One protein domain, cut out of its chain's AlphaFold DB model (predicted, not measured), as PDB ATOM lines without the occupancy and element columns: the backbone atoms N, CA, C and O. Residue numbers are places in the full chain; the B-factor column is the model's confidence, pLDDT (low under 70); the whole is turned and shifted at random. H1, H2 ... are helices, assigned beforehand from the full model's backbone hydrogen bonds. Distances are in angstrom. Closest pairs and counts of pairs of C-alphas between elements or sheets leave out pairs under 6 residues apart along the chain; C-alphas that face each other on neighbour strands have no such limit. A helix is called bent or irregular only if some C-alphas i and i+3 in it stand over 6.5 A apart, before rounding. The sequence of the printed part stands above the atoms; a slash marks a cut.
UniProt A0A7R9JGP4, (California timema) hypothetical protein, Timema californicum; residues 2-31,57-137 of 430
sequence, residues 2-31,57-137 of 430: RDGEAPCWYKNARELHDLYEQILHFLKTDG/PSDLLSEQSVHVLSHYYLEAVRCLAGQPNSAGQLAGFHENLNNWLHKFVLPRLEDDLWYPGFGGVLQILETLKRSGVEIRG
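AT A GLANCE: This is residues 2 to 31 and 57 to 137 of the 430 residues of the protein "(California timema) hypothetical protein" of Timema californicum (UniProt A0A7R9JGP4). Three helices, H3, H4 and H5, make an up-and-down bundle, each running against the one before, their centres in a triangle. H1 lies loosely alongside H3, outside that bundle, and the short H2 sits near the start of H3. The printed part has 111 residues with five named helices, H1 to H5 in chain order, and no named strand; the class is all helix. It is compact, with a radius of gyration of the C-alphas of 14.7 A, yet elongated, spanning 51 by 30 by 24 A.

IN THESE COORDINATES: Find C-alpha 13 at (-12.484, -17.958, -20.648); from there H1, residues 13 to 26, runs 19.5 A. H2 is residues 57 to 60. H3, residues 65 to 81, runs 24.8 A and is irregular: C-alphas 66 and 69 are 7.6 A apart. H4, residues 86 to 108, spans 31.5 A, has a kink of 42 degrees near residue 102, and is only just irregular, with C-alphas 103 and 106 6.8 A apart. H5, residues 118 to 130, runs 18.4 A to C-alpha 130 at (1.962, -29.841, -37.765).

HOW THE PARTS SIT: Look at Leu 80 and Ser 86, closest C-alphas of the hairpin H3 and H4, 5.4 A apart; these helices touch with residues 77 to 81 and 86 to 90 alone, at a shallow tilt of 18 degrees. H3 touches H5 with residues 66 to 73 alone, closest at C-alphas 70 and 120, 5.2 A. H1 and H3 are close but not clearly touching, C-alphas 16 and 76 being closest at 7.5 A. Each O i to N i+4 pair is within hydrogen-bond range in H1 and H5, 11 of 13 in H3 and 16 of 19 in H4; H2 is too short for one.

THE WHOLE: The farthest C-alphas, of Arg 2 and Asp 112, are 51.0 A apart. Residues 32 to 56 are not printed; C-alphas 31 and 57 stand 15.0 A apart across the cut. Of the links printed whole, none is long. Model confidence is under 70 at residues 2 to 31, 57 to 60 and 136 to 137.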
ATOM      1  N   ARG A   2     -11.917 -37.582 -13.085       40.44
ATOM      2  CA  ARG A   2     -10.829 -38.544 -13.300       40.44
ATOM      3  C   ARG A   2      -9.522 -37.827 -12.981       40.44
ATOM      4  O   ARG A   2      -9.291 -36.738 -13.494       40.44
ATOM      5  N   ASP A   3      -8.733 -38.422 -12.102       43.03
ATOM      6  CA  ASP A   3      -7.481 -37.866 -11.601       43.03
ATOM      7  C   ASP A   3      -6.391 -38.015 -12.671       43.03
ATOM      8  O   ASP A   3      -5.990 -39.131 -12.993       43.03
ATOM      9  N   GLY A   4      -5.936 -36.905 -13.263       45.41
ATOM     10  CA  GLY A   4      -4.812 -36.932 -14.208       45.41
ATOM     11  C   GLY A   4      -4.686 -35.734 -15.150       45.41
ATOM     12  O   GLY A   4      -3.597 -35.488 -15.660       45.41
ATOM     13  N   GLU A   5      -5.746 -34.953 -15.365       39.75
ATOM     14  CA  GLU A   5      -5.649 -33.740 -16.185       39.75
ATOM     15  C   GLU A   5      -5.039 -32.598 -15.367       39.75
ATOM     16  O   GLU A   5      -5.537 -32.238 -14.297       39.75
ATOM     17  N   ALA A   6      -3.932 -32.032 -15.862       39.91
ATOM     18  CA  ALA A   6      -3.362 -30.818 -15.299       39.91
ATOM     19  C   ALA A   6      -4.453 -29.733 -15.288       39.91
ATOM     20  O   ALA A   6      -5.058 -29.484 -16.336       39.91
ATOM     21  N   PRO A   7      -4.742 -29.104 -14.136       48.50
ATOM     22  CA  PRO A   7      -5.779 -28.093 -14.073       48.50
ATOM     23  C   PRO A   7      -5.392 -26.972 -15.030       48.50
ATOM     24  O   PRO A   7      -4.307 -26.400 -14.918       48.50
ATOM     25  N   CYS A   8      -6.275 -26.671 -15.981       51.28
ATOM     26  CA  CYS A   8      -6.211 -25.404 -16.689       51.28
ATOM     27  C   CYS A   8      -6.146 -24.324 -15.606       51.28
ATOM     28  O   CYS A   8      -7.075 -24.189 -14.809       51.28
ATOM     29  N   TRP A   9      -5.019 -23.615 -15.525       50.56
ATOM     30  CA  TRP A   9      -4.788 -22.609 -14.482       50.56
ATOM     31  C   TRP A   9      -5.821 -21.478 -14.553       50.56
ATOM     32  O   TRP A   9      -6.044 -20.779 -13.568       50.56
ATOM     33  N   TYR A  10      -6.496 -21.373 -15.696       57.62
ATOM     34  CA  TYR A  10      -7.596 -20.471 -15.973       57.62
ATOM     35  C   TYR A  10      -8.911 -21.244 -15.887       57.62
ATOM     36  O   TYR A  10      -9.201 -22.127 -16.696       57.62
ATOM     37  N   LYS A  11      -9.714 -20.910 -14.880       57.09
ATOM     38  CA  LYS A  11     -10.966 -21.596 -14.534       57.09
ATOM     39  C   LYS A  11     -12.092 -21.311 -15.522       57.09
ATOM     40  O   LYS A  11     -13.127 -21.970 -15.483       57.09
ATOM     41  N   ASN A  12     -11.940 -20.286 -16.355       61.88
ATOM     42  CA  ASN A  12     -12.930 -19.853 -17.333       61.88
ATOM     43  C   ASN A  12     -12.270 -18.959 -18.398       61.88
ATOM     44  O   ASN A  12     -11.192 -18.405 -18.193       61.88
ATOM     45  N   ALA A  13     -12.954 -18.786 -19.534       45.03
ATOM     46  CA  ALA A  13     -12.484 -17.958 -20.648       45.03
ATOM     47  C   ALA A  13     -12.208 -16.493 -20.255       45.03
ATOM     48  O   ALA A  13     -11.428 -15.816 -20.918       45.03
ATOM     49  N   ARG A  14     -12.822 -16.009 -19.167       52.09
ATOM     50  CA  ARG A  14     -12.605 -14.659 -18.647       52.09
ATOM     51  C   ARG A  14     -11.225 -14.513 -18.010       52.09
ATOM     52  O   ARG A  14     -10.558 -13.540 -18.306       52.09
ATOM     53  N   GLU A  15     -10.746 -15.491 -17.245       54.69
ATOM     54  CA  GLU A  15      -9.386 -15.455 -16.678       54.69
ATOM     55  C   GLU A  15      -8.296 -15.531 -17.765       54.69
ATOM     56  O   GLU A  15      -7.256 -14.887 -17.646       54.69
ATOM     57  N   LEU A  16      -8.546 -16.263 -18.857       52.44
ATOM     58  CA  LEU A  16      -7.658 -16.285 -20.025       52.44
ATOM     59  C   LEU A  16      -7.680 -14.944 -20.781       52.44
ATOM     60  O   LEU A  16      -6.639 -14.464 -21.222       52.44
ATOM     61  N   HIS A  17      -8.857 -14.326 -20.910       62.28
ATOM     62  CA  HIS A  17      -8.997 -12.977 -21.456       62.28
ATOM     63  C   HIS A  17      -8.293 -11.942 -20.570       62.28
ATOM     64  O   HIS A  17      -7.606 -11.072 -21.081       62.28
ATOM     65  N   ASP A  18      -8.401 -12.052 -19.249       63.75
ATOM     66  CA  ASP A  18      -7.732 -11.154 -18.307       63.75
ATOM     67  C   ASP A  18      -6.205 -11.318 -18.369       63.75
ATOM     68  O   ASP A  18      -5.481 -10.331 -18.272       63.75
ATOM     69  N   LEU A  19      -5.698 -12.539 -18.584       63.19
ATOM     70  CA  LEU A  19      -4.282 -12.768 -18.887       63.19
ATOM     71  C   LEU A  19      -3.891 -12.127 -20.220       63.19
ATOM     72  O   LEU A  19      -2.844 -11.497 -20.306       63.19
ATOM     73  N   TYR A  20      -4.713 -12.285 -21.255       60.16
ATOM     74  CA  TYR A  20      -4.488 -11.646 -22.545       60.16
ATOM     75  C   TYR A  20      -4.444 -10.119 -22.405       60.16
ATOM     76  O   TYR A  20      -3.491  -9.514 -22.870       60.16
ATOM     77  N   GLU A  21      -5.372  -9.505 -21.671       64.62
ATOM     78  CA  GLU A  21      -5.363  -8.075 -21.333       64.62
ATOM     79  C   GLU A  21      -4.138  -7.682 -20.497       64.62
ATOM     80  O   GLU A  21      -3.552  -6.628 -20.717       64.62
ATOM     81  N   GLN A  22      -3.685  -8.532 -19.572       56.59
ATOM     82  CA  GLN A  22      -2.438  -8.309 -18.835       56.59
ATOM     83  C   GLN A  22      -1.212  -8.390 -19.744       56.59
ATOM     84  O   GLN A  22      -0.283  -7.609 -19.567       56.59
ATOM     85  N   ILE A  23      -1.207  -9.292 -20.726       55.09
ATOM     86  CA  ILE A  23      -0.163  -9.393 -21.746       55.09
ATOM     87  C   ILE A  23      -0.220  -8.166 -22.657       55.09
ATOM     88  O   ILE A  23       0.818  -7.568 -22.909       55.09
ATOM     89  N   LEU A  24      -1.405  -7.733 -23.088       51.94
ATOM     90  CA  LEU A  24      -1.599  -6.505 -23.854       51.94
ATOM     91  C   LEU A  24      -1.097  -5.285 -23.076       51.94
ATOM     92  O   LEU A  24      -0.350  -4.471 -23.610       51.94
ATOM     93  N   HIS A  25      -1.430  -5.203 -21.789       55.84
ATOM     94  CA  HIS A  25      -0.986  -4.147 -20.890       55.84
ATOM     95  C   HIS A  25       0.533  -4.171 -20.673       55.84
ATOM     96  O   HIS A  25       1.190  -3.136 -20.781       55.84
ATOM     97  N   PHE A  26       1.104  -5.351 -20.416       49.16
ATOM     98  CA  PHE A  26       2.542  -5.564 -20.249       49.16
ATOM     99  C   PHE A  26       3.315  -5.187 -21.517       49.16
ATOM    100  O   PHE A  26       4.320  -4.483 -21.446       49.16
ATOM    101  N   LEU A  27       2.799  -5.591 -22.678       44.09
ATOM    102  CA  LEU A  27       3.343  -5.288 -24.001       44.09
ATOM    103  C   LEU A  27       2.913  -3.904 -24.527       44.09
ATOM    104  O   LEU A  27       3.235  -3.562 -25.663       44.09
ATOM    105  N   LYS A  28       2.176  -3.114 -23.732       47.53
ATOM    106  CA  LYS A  28       1.656  -1.774 -24.068       47.53
ATOM    107  C   LYS A  28       0.987  -1.685 -25.447       47.53
ATOM    108  O   LYS A  28       1.175  -0.711 -26.174       47.53
ATOM    109  N   THR A  29       0.192  -2.687 -25.796       41.34
ATOM    110  CA  THR A  29      -0.565  -2.775 -27.052       41.34
ATOM    111  C   THR A  29      -2.060  -2.848 -26.757       41.34
ATOM    112  O   THR A  29      -2.463  -3.326 -25.703       41.34
ATOM    113  N   ASP A  30      -2.896  -2.359 -27.670       50.19
ATOM    114  CA  ASP A  30      -4.361  -2.418 -27.565       50.19
ATOM    115  C   ASP A  30      -4.957  -3.694 -28.170       50.19
ATOM    116  O   ASP A  30      -6.175  -3.859 -28.202       50.19
ATOM    117  N   GLY A  31      -4.120  -4.570 -28.731       45.28
ATOM    118  CA  GLY A  31      -4.580  -5.762 -29.436       45.28
ATOM    119  C   GLY A  31      -5.486  -5.467 -30.642       45.28
ATOM    120  O   GLY A  31      -6.136  -6.394 -31.115       45.28
ATOM    121  N   PRO A  57       8.752  -1.552 -31.576       56.53
ATOM    122  CA  PRO A  57       9.844  -2.486 -31.844       56.53
ATOM    123  C   PRO A  57      10.753  -2.740 -30.629       56.53
ATOM    124  O   PRO A  57      11.298  -3.827 -30.494       56.53
ATOM    125  N   SER A  58      10.863  -1.773 -29.707       55.66
ATOM    126  CA  SER A  58      11.632  -1.889 -28.461       55.66
ATOM    127  C   SER A  58      11.188  -3.030 -27.544       55.66
ATOM    128  O   SER A  58      12.021  -3.586 -26.834       55.66
ATOM    129  N   ASP A  59       9.907  -3.400 -27.556       66.19
ATOM    130  CA  ASP A  59       9.367  -4.386 -26.615       66.19
ATOM    131  C   ASP A  59       9.650  -5.825 -27.084       66.19
ATOM    132  O   ASP A  59       9.860  -6.719 -26.264       66.19
ATOM    133  N   LEU A  60       9.774  -6.031 -28.403       62.97
ATOM    134  CA  LEU A  60      10.219  -7.292 -29.017       62.97
ATOM    135  C   LEU A  60      11.739  -7.511 -28.915       62.97
ATOM    136  O   LEU A  60      12.213  -8.626 -29.122       62.97
ATOM    137  N   LEU A  61      12.504  -6.457 -28.613       73.06
ATOM    138  CA  LEU A  61      13.952  -6.531 -28.385       73.06
ATOM    139  C   LEU A  61      14.302  -6.879 -26.930       73.06
ATOM    140  O   LEU A  61      15.456  -7.176 -26.629       73.06
ATOM    141  N   SER A  62      13.323  -6.858 -26.020       78.88
ATOM    142  CA  SER A  62      13.527  -7.240 -24.624       78.88
ATOM    143  C   SER A  62      13.826  -8.734 -24.509       78.88
ATOM    144  O   SER A  62      13.117  -9.558 -25.084       78.88
ATOM    145  N   GLU A  63      14.814  -9.107 -23.697       78.38
ATOM    146  CA  GLU A  63      15.123 -10.509 -23.374       78.38
ATOM    147  C   GLU A  63      13.912 -11.242 -22.772       78.38
ATOM    148  O   GLU A  63      13.706 -12.432 -22.998       78.38
ATOM    149  N   GLN A  64      13.030 -10.519 -22.077       78.00
ATOM    150  CA  GLN A  64      11.810 -11.100 -21.513       78.00
ATOM    151  C   GLN A  64      10.808 -11.533 -22.592       78.00
ATOM    152  O   GLN A  64       9.977 -12.401 -22.337       78.00
ATOM    153  N   SER A  65      10.893 -10.979 -23.806       79.56
ATOM    154  CA  SER A  65       9.980 -11.304 -24.908       79.56
ATOM    155  C   SER A  65      10.207 -12.700 -25.503       79.56
ATOM    156  O   SER A  65       9.295 -13.228 -26.140       79.56
ATOM    157  N   VAL A  66      11.368 -13.327 -25.240       84.00
ATOM    158  CA  VAL A  66      11.776 -14.641 -25.786       84.00
ATOM    159  C   VAL A  66      10.703 -15.709 -25.572       84.00
ATOM    160  O   VAL A  66      10.475 -16.551 -26.440       84.00
ATOM    161  N   HIS A  67      10.019 -15.666 -24.427       84.88
ATOM    162  CA  HIS A  67       9.083 -16.714 -24.027       84.88
ATOM    163  C   HIS A  67       7.623 -16.275 -23.971       84.88
ATOM    164  O   HIS A  67       6.759 -17.140 -23.857       84.88
ATOM    165  N   VAL A  68       7.315 -14.977 -24.066       88.31
ATOM    166  CA  VAL A  68       5.945 -14.474 -23.848       88.31
ATOM    167  C   VAL A  68       4.962 -15.098 -24.835       88.31
ATOM    168  O   VAL A  68       3.932 -15.629 -24.422       88.31
ATOM    169  N   LEU A  69       5.297 -15.100 -26.128       89.31
ATOM    170  CA  LEU A  69       4.415 -15.650 -27.161       89.31
ATOM    171  C   LEU A  69       4.285 -17.172 -27.061       89.31
ATOM    172  O   LEU A  69       3.175 -17.692 -27.145       89.31
ATOM    173  N   SER A  70       5.387 -17.890 -26.836       91.81
ATOM    174  CA  SER A  70       5.353 -19.351 -26.678       91.81
ATOM    175  C   SER A  70       4.567 -19.770 -25.442       91.81
ATOM    176  O   SER A  70       3.786 -20.715 -25.507       91.81
ATOM    177  N   HIS A  71       4.729 -19.054 -24.329       92.19
ATOM    178  CA  HIS A  71       3.997 -19.322 -23.099       92.19
ATOM    179  C   HIS A  71       2.504 -19.039 -23.274       92.19
ATOM    180  O   HIS A  71       1.680 -19.876 -22.920       92.19
ATOM    181  N   TYR A  72       2.149 -17.900 -23.880       93.62
ATOM    182  CA  TYR A  72       0.761 -17.587 -24.214       93.62
ATOM    183  C   TYR A  72       0.132 -18.673 -25.094       93.62
ATOM    184  O   TYR A  72      -0.951 -19.162 -24.782       93.62
ATOM    185  N   TYR A  73       0.830 -19.093 -26.155       96.19
ATOM    186  CA  TYR A  73       0.359 -20.154 -27.040       96.19
ATOM    187  C   TYR A  73       0.133 -21.469 -26.285       96.19
ATOM    188  O   TYR A  73      -0.944 -22.050 -26.385       96.19
ATOM    189  N   LEU A  74       1.111 -21.919 -25.491       95.19
ATOM    190  CA  LEU A  74       1.012 -23.164 -24.725       95.19
ATOM    191  C   LEU A  74      -0.155 -23.144 -23.732       95.19
ATOM    192  O   LEU A  74      -0.907 -24.116 -23.654       95.19
ATOM    193  N   GLU A  75      -0.326 -22.048 -22.997       96.44
ATOM    194  CA  GLU A  75      -1.416 -21.912 -22.030       96.44
ATOM    195  C   GLU A  75      -2.787 -21.820 -22.712       96.44
ATOM    196  O   GLU A  75      -3.744 -22.453 -22.260       96.44
ATOM    197  N   ALA A  76      -2.884 -21.121 -23.846       95.75
ATOM    198  CA  ALA A  76      -4.106 -21.070 -24.641       95.75
ATOM    199  C   ALA A  76      -4.480 -22.451 -25.200       95.75
ATOM    200  O   ALA A  76      -5.622 -22.879 -25.049       95.75
ATOM    201  N   VAL A  77      -3.525 -23.188 -25.779       96.44
ATOM    202  CA  VAL A  77      -3.758 -24.546 -26.300       96.44
ATOM    203  C   VAL A  77      -4.203 -25.488 -25.185       96.44
ATOM    204  O   VAL A  77      -5.186 -26.201 -25.364       96.44
ATOM    205  N   ARG A  78      -3.541 -25.467 -24.019       95.62
ATOM    206  CA  ARG A  78      -3.939 -26.276 -22.853       95.62
ATOM    207  C   ARG A  78      -5.361 -25.956 -22.404       95.62
ATOM    208  O   ARG A  78      -6.161 -26.870 -22.215       95.62
ATOM    209  N   CYS A  79      -5.675 -24.667 -22.273       95.56
ATOM    210  CA  CYS A  79      -6.989 -24.203 -21.840       95.56
ATOM    211  C   CYS A  79      -8.096 -24.609 -22.819       95.56
ATOM    212  O   CYS A  79      -9.152 -25.082 -22.400       95.56
ATOM    213  N   LEU A  80      -7.851 -24.448 -24.120       95.56
ATOM    214  CA  LEU A  80      -8.821 -24.782 -25.155       95.56
ATOM    215  C   LEU A  80      -8.984 -26.292 -25.303       95.56
ATOM    216  O   LEU A  80     -10.118 -26.749 -25.386       95.56
ATOM    217  N   ALA A  81      -7.897 -27.070 -25.271       94.69
ATOM    218  CA  ALA A  81      -7.924 -28.527 -25.410       94.69
ATOM    219  C   ALA A  81      -8.762 -29.224 -24.323       94.69
ATOM    220  O   ALA A  81      -9.416 -30.223 -24.618       94.69
ATOM    221  N   GLY A  82      -8.792 -28.677 -23.103       91.94
ATOM    222  CA  GLY A  82      -9.550 -29.231 -21.975       91.94
ATOM    223  C   GLY A  82     -11.073 -29.034 -22.032       91.94
ATOM    224  O   GLY A  82     -11.778 -29.510 -21.143       91.94
ATOM    225  N   GLN A  83     -11.618 -28.327 -23.030       94.25
ATOM    226  CA  GLN A  83     -13.059 -28.049 -23.113       94.25
ATOM    227  C   GLN A  83     -13.828 -29.104 -23.934       94.25
ATOM    228  O   GLN A  83     -13.308 -29.623 -24.919       94.25
ATOM    229  N   PRO A  84     -15.110 -29.391 -23.616       88.00
ATOM    230  CA  PRO A  84     -15.899 -30.430 -24.297       88.00
ATOM    231  C   PRO A  84     -16.233 -30.152 -25.780       88.00
ATOM    232  O   PRO A  84     -16.771 -31.030 -26.440       88.00
ATOM    233  N   ASN A  85     -15.887 -28.977 -26.321       91.69
ATOM    234  CA  ASN A  85     -15.987 -28.618 -27.748       91.69
ATOM    235  C   ASN A  85     -14.664 -28.016 -28.266       91.69
ATOM    236  O   ASN A  85     -14.650 -27.110 -29.105       91.69
ATOM    237  N   SER A  86     -13.544 -28.504 -27.729       93.94
ATOM    238  CA  SER A  86     -12.211 -27.932 -27.911       93.94
ATOM    239  C   SER A  86     -11.736 -27.895 -29.357       93.94
ATOM    240  O   SER A  86     -11.093 -26.928 -29.747       93.94
ATOM    241  N   ALA A  87     -12.069 -28.897 -30.174       94.31
ATOM    242  CA  ALA A  87     -11.520 -29.029 -31.525       94.31
ATOM    243  C   ALA A  87     -11.804 -27.804 -32.416       94.31
ATOM    244  O   ALA A  87     -10.888 -27.264 -33.034       94.31
ATOM    245  N   GLY A  88     -13.053 -27.320 -32.438       94.25
ATOM    246  CA  GLY A  88     -13.427 -26.146 -33.234       94.25
ATOM    247  C   GLY A  88     -12.848 -24.841 -32.681       94.25
ATOM    248  O   GLY A  88     -12.400 -23.987 -33.443       94.25
ATOM    249  N   GLN A  89     -12.804 -24.696 -31.354       94.50
ATOM    250  CA  GLN A  89     -12.232 -23.512 -30.707       94.50
ATOM    251  C   GLN A  89     -10.711 -23.444 -30.879       94.50
ATOM    252  O   GLN A  89     -10.171 -22.369 -31.126       94.50
ATOM    253  N   LEU A  90     -10.029 -24.586 -30.787       95.88
ATOM    254  CA  LEU A  90      -8.593 -24.709 -30.987       95.88
ATOM    255  C   LEU A  90      -8.217 -24.425 -32.444       95.88
ATOM    256  O   LEU A  90      -7.281 -23.668 -32.681       95.88
ATOM    257  N   ALA A  91      -8.982 -24.949 -33.407       95.44
ATOM    258  CA  ALA A  91      -8.797 -24.634 -34.823       95.44
ATOM    259  C   ALA A  91      -8.979 -23.131 -35.100       95.44
ATOM    260  O   ALA A  91      -8.113 -22.512 -35.715       95.44
ATOM    261  N   GLY A  92     -10.044 -22.516 -34.571       94.69
ATOM    262  CA  GLY A  92     -10.266 -21.073 -34.705       94.69
ATOM    263  C   GLY A  92      -9.184 -20.230 -34.020       94.69
ATOM    264  O   GLY A  92      -8.770 -19.199 -34.546       94.69
ATOM    265  N   PHE A  93      -8.678 -20.666 -32.864       96.38
ATOM    266  CA  PHE A  93      -7.541 -20.023 -32.202       96.38
ATOM    267  C   PHE A  93      -6.270 -20.113 -33.050       96.38
ATOM    268  O   PHE A  93      -5.605 -19.099 -33.254       96.38
ATOM    269  N   HIS A  94      -5.959 -21.297 -33.580       96.19
ATOM    270  CA  HIS A  94      -4.813 -21.509 -34.454       96.19
ATOM    271  C   HIS A  94      -4.874 -20.638 -35.711       96.19
ATOM    272  O   HIS A  94      -3.882 -19.999 -36.047       96.19
ATOM    273  N   GLU A  95      -6.030 -20.562 -36.374       96.06
ATOM    274  CA  GLU A  95      -6.225 -19.717 -37.555       96.06
ATOM    275  C   GLU A  95      -6.044 -18.228 -37.225       96.06
ATOM    276  O   GLU A  95      -5.289 -17.524 -37.897       96.06
ATOM    277  N   ASN A  96      -6.672 -17.746 -36.147       94.94
ATOM    278  CA  ASN A  96      -6.554 -16.350 -35.721       94.94
ATOM    279  C   ASN A  96      -5.118 -15.983 -35.327       94.94
ATOM    280  O   ASN A  96      -4.623 -14.925 -35.724       94.94
ATOM    281  N   LEU A  97      -4.430 -16.855 -34.584       95.69
ATOM    282  CA  LEU A  97      -3.038 -16.639 -34.206       95.69
ATOM    283  C   LEU A  97      -2.127 -16.658 -35.434       95.69
ATOM    284  O   LEU A  97      -1.267 -15.791 -35.563       95.69
ATOM    285  N   ASN A  98      -2.337 -17.600 -36.356       95.31
ATOM    286  CA  ASN A  98      -1.581 -17.675 -37.599       95.31
ATOM    287  C   ASN A  98      -1.737 -16.387 -38.421       95.31
ATOM    288  O   ASN A  98      -0.740 -15.793 -38.830       95.31
ATOM    289  N   ASN A  99      -2.971 -15.906 -38.591       94.38
ATOM    290  CA  ASN A  99      -3.264 -14.650 -39.282       94.38
ATOM    291  C   ASN A  99      -2.594 -13.447 -38.601       94.38
ATOM    292  O   ASN A  99      -2.047 -12.575 -39.276       94.38
ATOM    293  N   TRP A 100      -2.593 -13.405 -37.266       94.56
ATOM    294  CA  TRP A 100      -1.915 -12.357 -36.504       94.56
ATOM    295  C   TRP A 100      -0.396 -12.384 -36.704       94.56
ATOM    296  O   TRP A 100       0.202 -11.344 -36.987       94.56
ATOM    297  N   LEU A 101       0.217 -13.569 -36.617       93.81
ATOM    298  CA  LEU A 101       1.650 -13.752 -36.841       93.81
ATOM    299  C   LEU A 101       2.044 -13.277 -38.242       93.81
ATOM    300  O   LEU A 101       2.964 -12.474 -38.365       93.81
ATOM    301  N   HIS A 102       1.300 -13.676 -39.276       92.50
ATOM    302  CA  HIS A 102       1.556 -13.260 -40.659       92.50
ATOM    303  C   HIS A 102       1.396 -11.764 -40.879       92.50
ATOM    304  O   HIS A 102       2.163 -11.167 -41.627       92.50
ATOM    305  N   LYS A 103       0.408 -11.143 -40.233       92.88
ATOM    306  CA  LYS A 103       0.121  -9.726 -40.443       92.88
ATOM    307  C   LYS A 103       1.088  -8.805 -39.701       92.88
ATOM    308  O   LYS A 103       1.390  -7.726 -40.202       92.88
ATOM    309  N   PHE A 104       1.533  -9.185 -38.503       90.31
ATOM    310  CA  PHE A 104       2.217  -8.254 -37.598       90.31
ATOM    311  C   PHE A 104       3.625  -8.665 -37.192       90.31
ATOM    312  O   PHE A 104       4.429  -7.789 -36.877       90.31
ATOM    313  N   VAL A 105       3.920  -9.965 -37.164       90.25
ATOM    314  CA  VAL A 105       5.189 -10.475 -36.633       90.25
ATOM    315  C   VAL A 105       6.131 -10.871 -37.754       90.25
ATOM    316  O   VAL A 105       7.284 -10.462 -37.750       90.25
ATOM    317  N   LEU A 106       5.647 -11.623 -38.736       90.06
ATOM    318  CA  LEU A 106       6.491 -12.151 -39.796       90.06
ATOM    319  C   LEU A 106       7.094 -11.084 -40.723       90.06
ATOM    320  O   LEU A 106       8.272 -11.217 -41.029       90.06
ATOM    321  N   PRO A 107       6.413  -9.973 -41.073       92.88
ATOM    322  CA  PRO A 107       7.047  -8.896 -41.836       92.88
ATOM    323  C   PRO A 107       8.246  -8.264 -41.112       92.88
ATOM    324  O   PRO A 107       9.067  -7.617 -41.739       92.88
ATOM    325  N   ARG A 108       8.361  -8.452 -39.788       87.88
ATOM    326  CA  ARG A 108       9.504  -7.985 -38.990       87.88
ATOM    327  C   ARG A 108      10.698  -8.937 -39.037       87.88
ATOM    328  O   ARG A 108      11.767  -8.561 -38.580       87.88
ATOM    329  N   LEU A 109      10.537 -10.163 -39.545       83.06
ATOM    330  CA  LEU A 109      11.664 -11.078 -39.782       83.06
ATOM    331  C   LEU A 109      12.534 -10.630 -40.955       83.06
ATOM    332  O   LEU A 109      13.686 -11.043 -41.031       83.06
ATOM    333  N   GLU A 110      11.975  -9.829 -41.861       85.56
ATOM    334  CA  GLU A 110      12.706  -9.229 -42.978       85.56
ATOM    335  C   GLU A 110      13.483  -7.973 -42.555       85.56
ATOM    336  O   GLU A 110      14.333  -7.505 -43.309       85.56
ATOM    337  N   ASP A 111      13.221  -7.436 -41.358       87.81
ATOM    338  CA  ASP A 111      13.987  -6.316 -40.818       87.81
ATOM    339  C   ASP A 111      15.421  -6.791 -40.482       87.81
ATOM    340  O   ASP A 111      15.624  -7.892 -39.972       87.81
ATOM    341  N   ASP A 112      16.428  -5.927 -40.655       88.69
ATOM    342  CA  ASP A 112      17.839  -6.214 -40.307       88.69
ATOM    343  C   ASP A 112      18.087  -6.400 -38.788       88.69
ATOM    344  O   ASP A 112      19.223  -6.552 -38.326       88.69
ATOM    345  N   LEU A 113      17.030  -6.335 -37.975       86.75
ATOM    346  CA  LEU A 113      17.084  -6.395 -36.522       86.75
ATOM    347  C   LEU A 113      16.839  -7.818 -36.024       86.75
ATOM    348  O   LEU A 113      15.890  -8.496 -36.411       86.75
ATOM    349  N   TRP A 114      17.675  -8.262 -35.086       79.75
ATOM    350  CA  TRP A 114      17.492  -9.554 -34.436       79.75
ATOM    351  C   TRP A 114      16.562  -9.422 -33.229       79.75
ATOM    352  O   TRP A 114      16.894  -8.738 -32.259       79.75
ATOM    353  N   TYR A 115      15.413 -10.096 -33.269       85.12
ATOM    354  CA  TYR A 115      14.442 -10.087 -32.178       85.12
ATOM    355  C   TYR A 115      14.533 -11.390 -31.371       85.12
ATOM    356  O   TYR A 115      14.214 -12.459 -31.903       85.12
ATOM    357  N   PRO A 116      14.899 -11.335 -30.077       83.06
ATOM    358  CA  PRO A 116      14.986 -12.519 -29.220       83.06
ATOM    359  C   PRO A 116      13.685 -13.347 -29.175       83.06
ATOM    360  O   PRO A 116      13.726 -14.575 -29.088       83.06
ATOM    361  N   GLY A 117      12.524 -12.691 -29.301       84.81
ATOM    362  CA  GLY A 117      11.197 -13.320 -29.367       84.81
ATOM    363  C   GLY A 117      10.948 -14.233 -30.574       84.81
ATOM    364  O   GLY A 117      10.039 -15.067 -30.534       84.81
ATOM    365  N   PHE A 118      11.736 -14.130 -31.649       90.19
ATOM    366  CA  PHE A 118      11.458 -14.866 -32.886       90.19
ATOM    367  C   PHE A 118      11.664 -16.370 -32.786       90.19
ATOM    368  O   PHE A 118      10.942 -17.115 -33.447       90.19
ATOM    369  N   GLY A 119      12.565 -16.841 -31.920       89.12
ATOM    370  CA  GLY A 119      12.713 -18.278 -31.683       89.12
ATOM    371  C   GLY A 119      11.392 -18.919 -31.242       89.12
ATOM    372  O   GLY A 119      11.009 -19.973 -31.749       89.12
ATOM    373  N   GLY A 120      10.652 -18.236 -30.365       90.69
ATOM    374  CA  GLY A 120       9.339 -18.681 -29.912       90.69
ATOM    375  C   GLY A 120       8.275 -18.650 -31.010       90.69
ATOM    376  O   GLY A 120       7.474 -19.575 -31.121       90.69
ATOM    377  N   VAL A 121       8.301 -17.626 -31.865       93.06
ATOM    378  CA  VAL A 121       7.378 -17.480 -33.003       93.06
ATOM    379  C   VAL A 121       7.556 -18.605 -34.021       93.06
ATOM    380  O   VAL A 121       6.571 -19.219 -34.430       93.06
ATOM    381  N   LEU A 122       8.797 -18.920 -34.396       92.81
ATOM    382  CA  LEU A 122       9.093 -19.993 -35.349       92.81
ATOM    383  C   LEU A 122       8.646 -21.362 -34.819       92.81
ATOM    384  O   LEU A 122       8.104 -22.168 -35.573       92.81
ATOM    385  N   GLN A 123       8.799 -21.608 -33.515       94.56
ATOM    386  CA  GLN A 123       8.287 -22.826 -32.878       94.56
ATOM    387  C   GLN A 123       6.756 -22.909 -32.923       94.56
ATOM    388  O   GLN A 123       6.211 -23.983 -33.184       94.56
ATOM    389  N   ILE A 124       6.058 -21.791 -32.691       95.94
ATOM    390  CA  ILE A 124       4.594 -21.735 -32.802       95.94
ATOM    391  C   ILE A 124       4.172 -22.046 -34.237       95.94
ATOM    392  O   ILE A 124       3.308 -22.891 -34.435       95.94
ATOM    393  N   LEU A 125       4.803 -21.433 -35.241       95.38
ATOM    394  CA  LEU A 125       4.479 -21.671 -36.653       95.38
ATOM    395  C   LEU A 125       4.714 -23.122 -37.064       95.38
ATOM    396  O   LEU A 125       3.848 -23.727 -37.687       95.38
ATOM    397  N   GLU A 126       5.832 -23.718 -36.658       95.00
ATOM    398  CA  GLU A 126       6.096 -25.137 -36.901       95.00
ATOM    399  C   GLU A 126       5.037 -26.031 -36.230       95.00
ATOM    400  O   GLU A 126       4.583 -27.020 -36.808       95.00
ATOM    401  N   THR A 127       4.573 -25.658 -35.034       95.81
ATOM    402  CA  THR A 127       3.495 -26.378 -34.339       95.81
ATOM    403  C   THR A 127       2.154 -26.226 -35.063       95.81
ATOM    404  O   THR A 127       1.449 -27.216 -35.266       95.81
ATOM    405  N   LEU A 128       1.823 -25.018 -35.528       95.75
ATOM    406  CA  LEU A 128       0.622 -24.742 -36.319       95.75
ATOM    407  C   LEU A 128       0.627 -25.551 -37.622       95.75
ATOM    408  O   LEU A 128      -0.365 -26.218 -37.927       95.75
ATOM    409  N   LYS A 129       1.770 -25.600 -38.317       95.31
ATOM    410  CA  LYS A 129       1.968 -26.412 -39.525       95.31
ATOM    411  C   LYS A 129       1.679 -27.891 -39.269       95.31
ATOM    412  O   LYS A 129       0.955 -28.522 -40.032       95.31
ATOM    413  N   ARG A 130       2.203 -28.442 -38.167       94.12
ATOM    414  CA  ARG A 130       1.962 -29.841 -37.765       94.12
ATOM    415  C   ARG A 130       0.507 -30.115 -37.405       94.12
ATOM    416  O   ARG A 130       0.044 -31.232 -37.598       94.12
ATOM    417  N   SER A 131      -0.216 -29.107 -36.918       92.38
ATOM    418  CA  SER A 131      -1.649 -29.219 -36.627       92.38
ATOM    419  C   SER A 131      -2.550 -29.170 -37.871       92.38
ATOM    420  O   SER A 131      -3.767 -29.244 -37.735       92.38
ATOM    421  N   GLY A 132      -1.976 -29.060 -39.076       93.69
ATOM    422  CA  GLY A 132      -2.726 -28.997 -40.335       93.69
ATOM    423  C   GLY A 132      -3.294 -27.611 -40.649       93.69
ATOM    424  O   GLY A 132      -4.105 -27.477 -41.560       93.69
ATOM    425  N   VAL A 133      -2.880 -26.579 -39.909       90.75
ATOM    426  CA  VAL A 133      -3.256 -25.193 -40.196       90.75
ATOM    427  C   VAL A 133      -2.446 -24.748 -41.401       90.75
ATOM    428  O   VAL A 133      -1.214 -24.726 -41.361       90.75
ATOM    429  N   GLU A 134      -3.138 -24.415 -42.485       88.00
ATOM    430  CA  GLU A 134      -2.495 -23.934 -43.697       88.00
ATOM    431  C   GLU A 134      -1.845 -22.573 -43.418       88.00
ATOM    432  O   GLU A 134      -2.503 -21.564 -43.144       88.00
ATOM    433  N   ILE A 135      -0.516 -22.554 -43.432       83.00
ATOM    434  CA  ILE A 135       0.275 -21.338 -43.272       83.00
ATOM    435  C   ILE A 135       0.160 -20.550 -44.578       83.00
ATOM    436  O   ILE A 135       0.809 -20.874 -45.572       83.00
ATOM    437  N   ARG A 136      -0.723 -19.545 -44.594       69.94
ATOM    438  CA  ARG A 136      -0.915 -18.658 -45.746       69.94
ATOM    439  C   ARG A 136       0.307 -17.773 -45.948       69.94
ATOM    440  O   ARG A 136       0.503 -16.813 -45.215       69.94
ATOM    441  N   GLY A 137       1.055 -18.061 -47.002       65.81
ATOM    442  CA  GLY A 137       2.284 -17.359 -47.347       65.81
ATOM    443  C   GLY A 137       3.457 -18.303 -47.157       65.81
ATOM    444  O   GLY A 137       3.879 -18.580 -46.036       65.81
TER     445      GLY A 137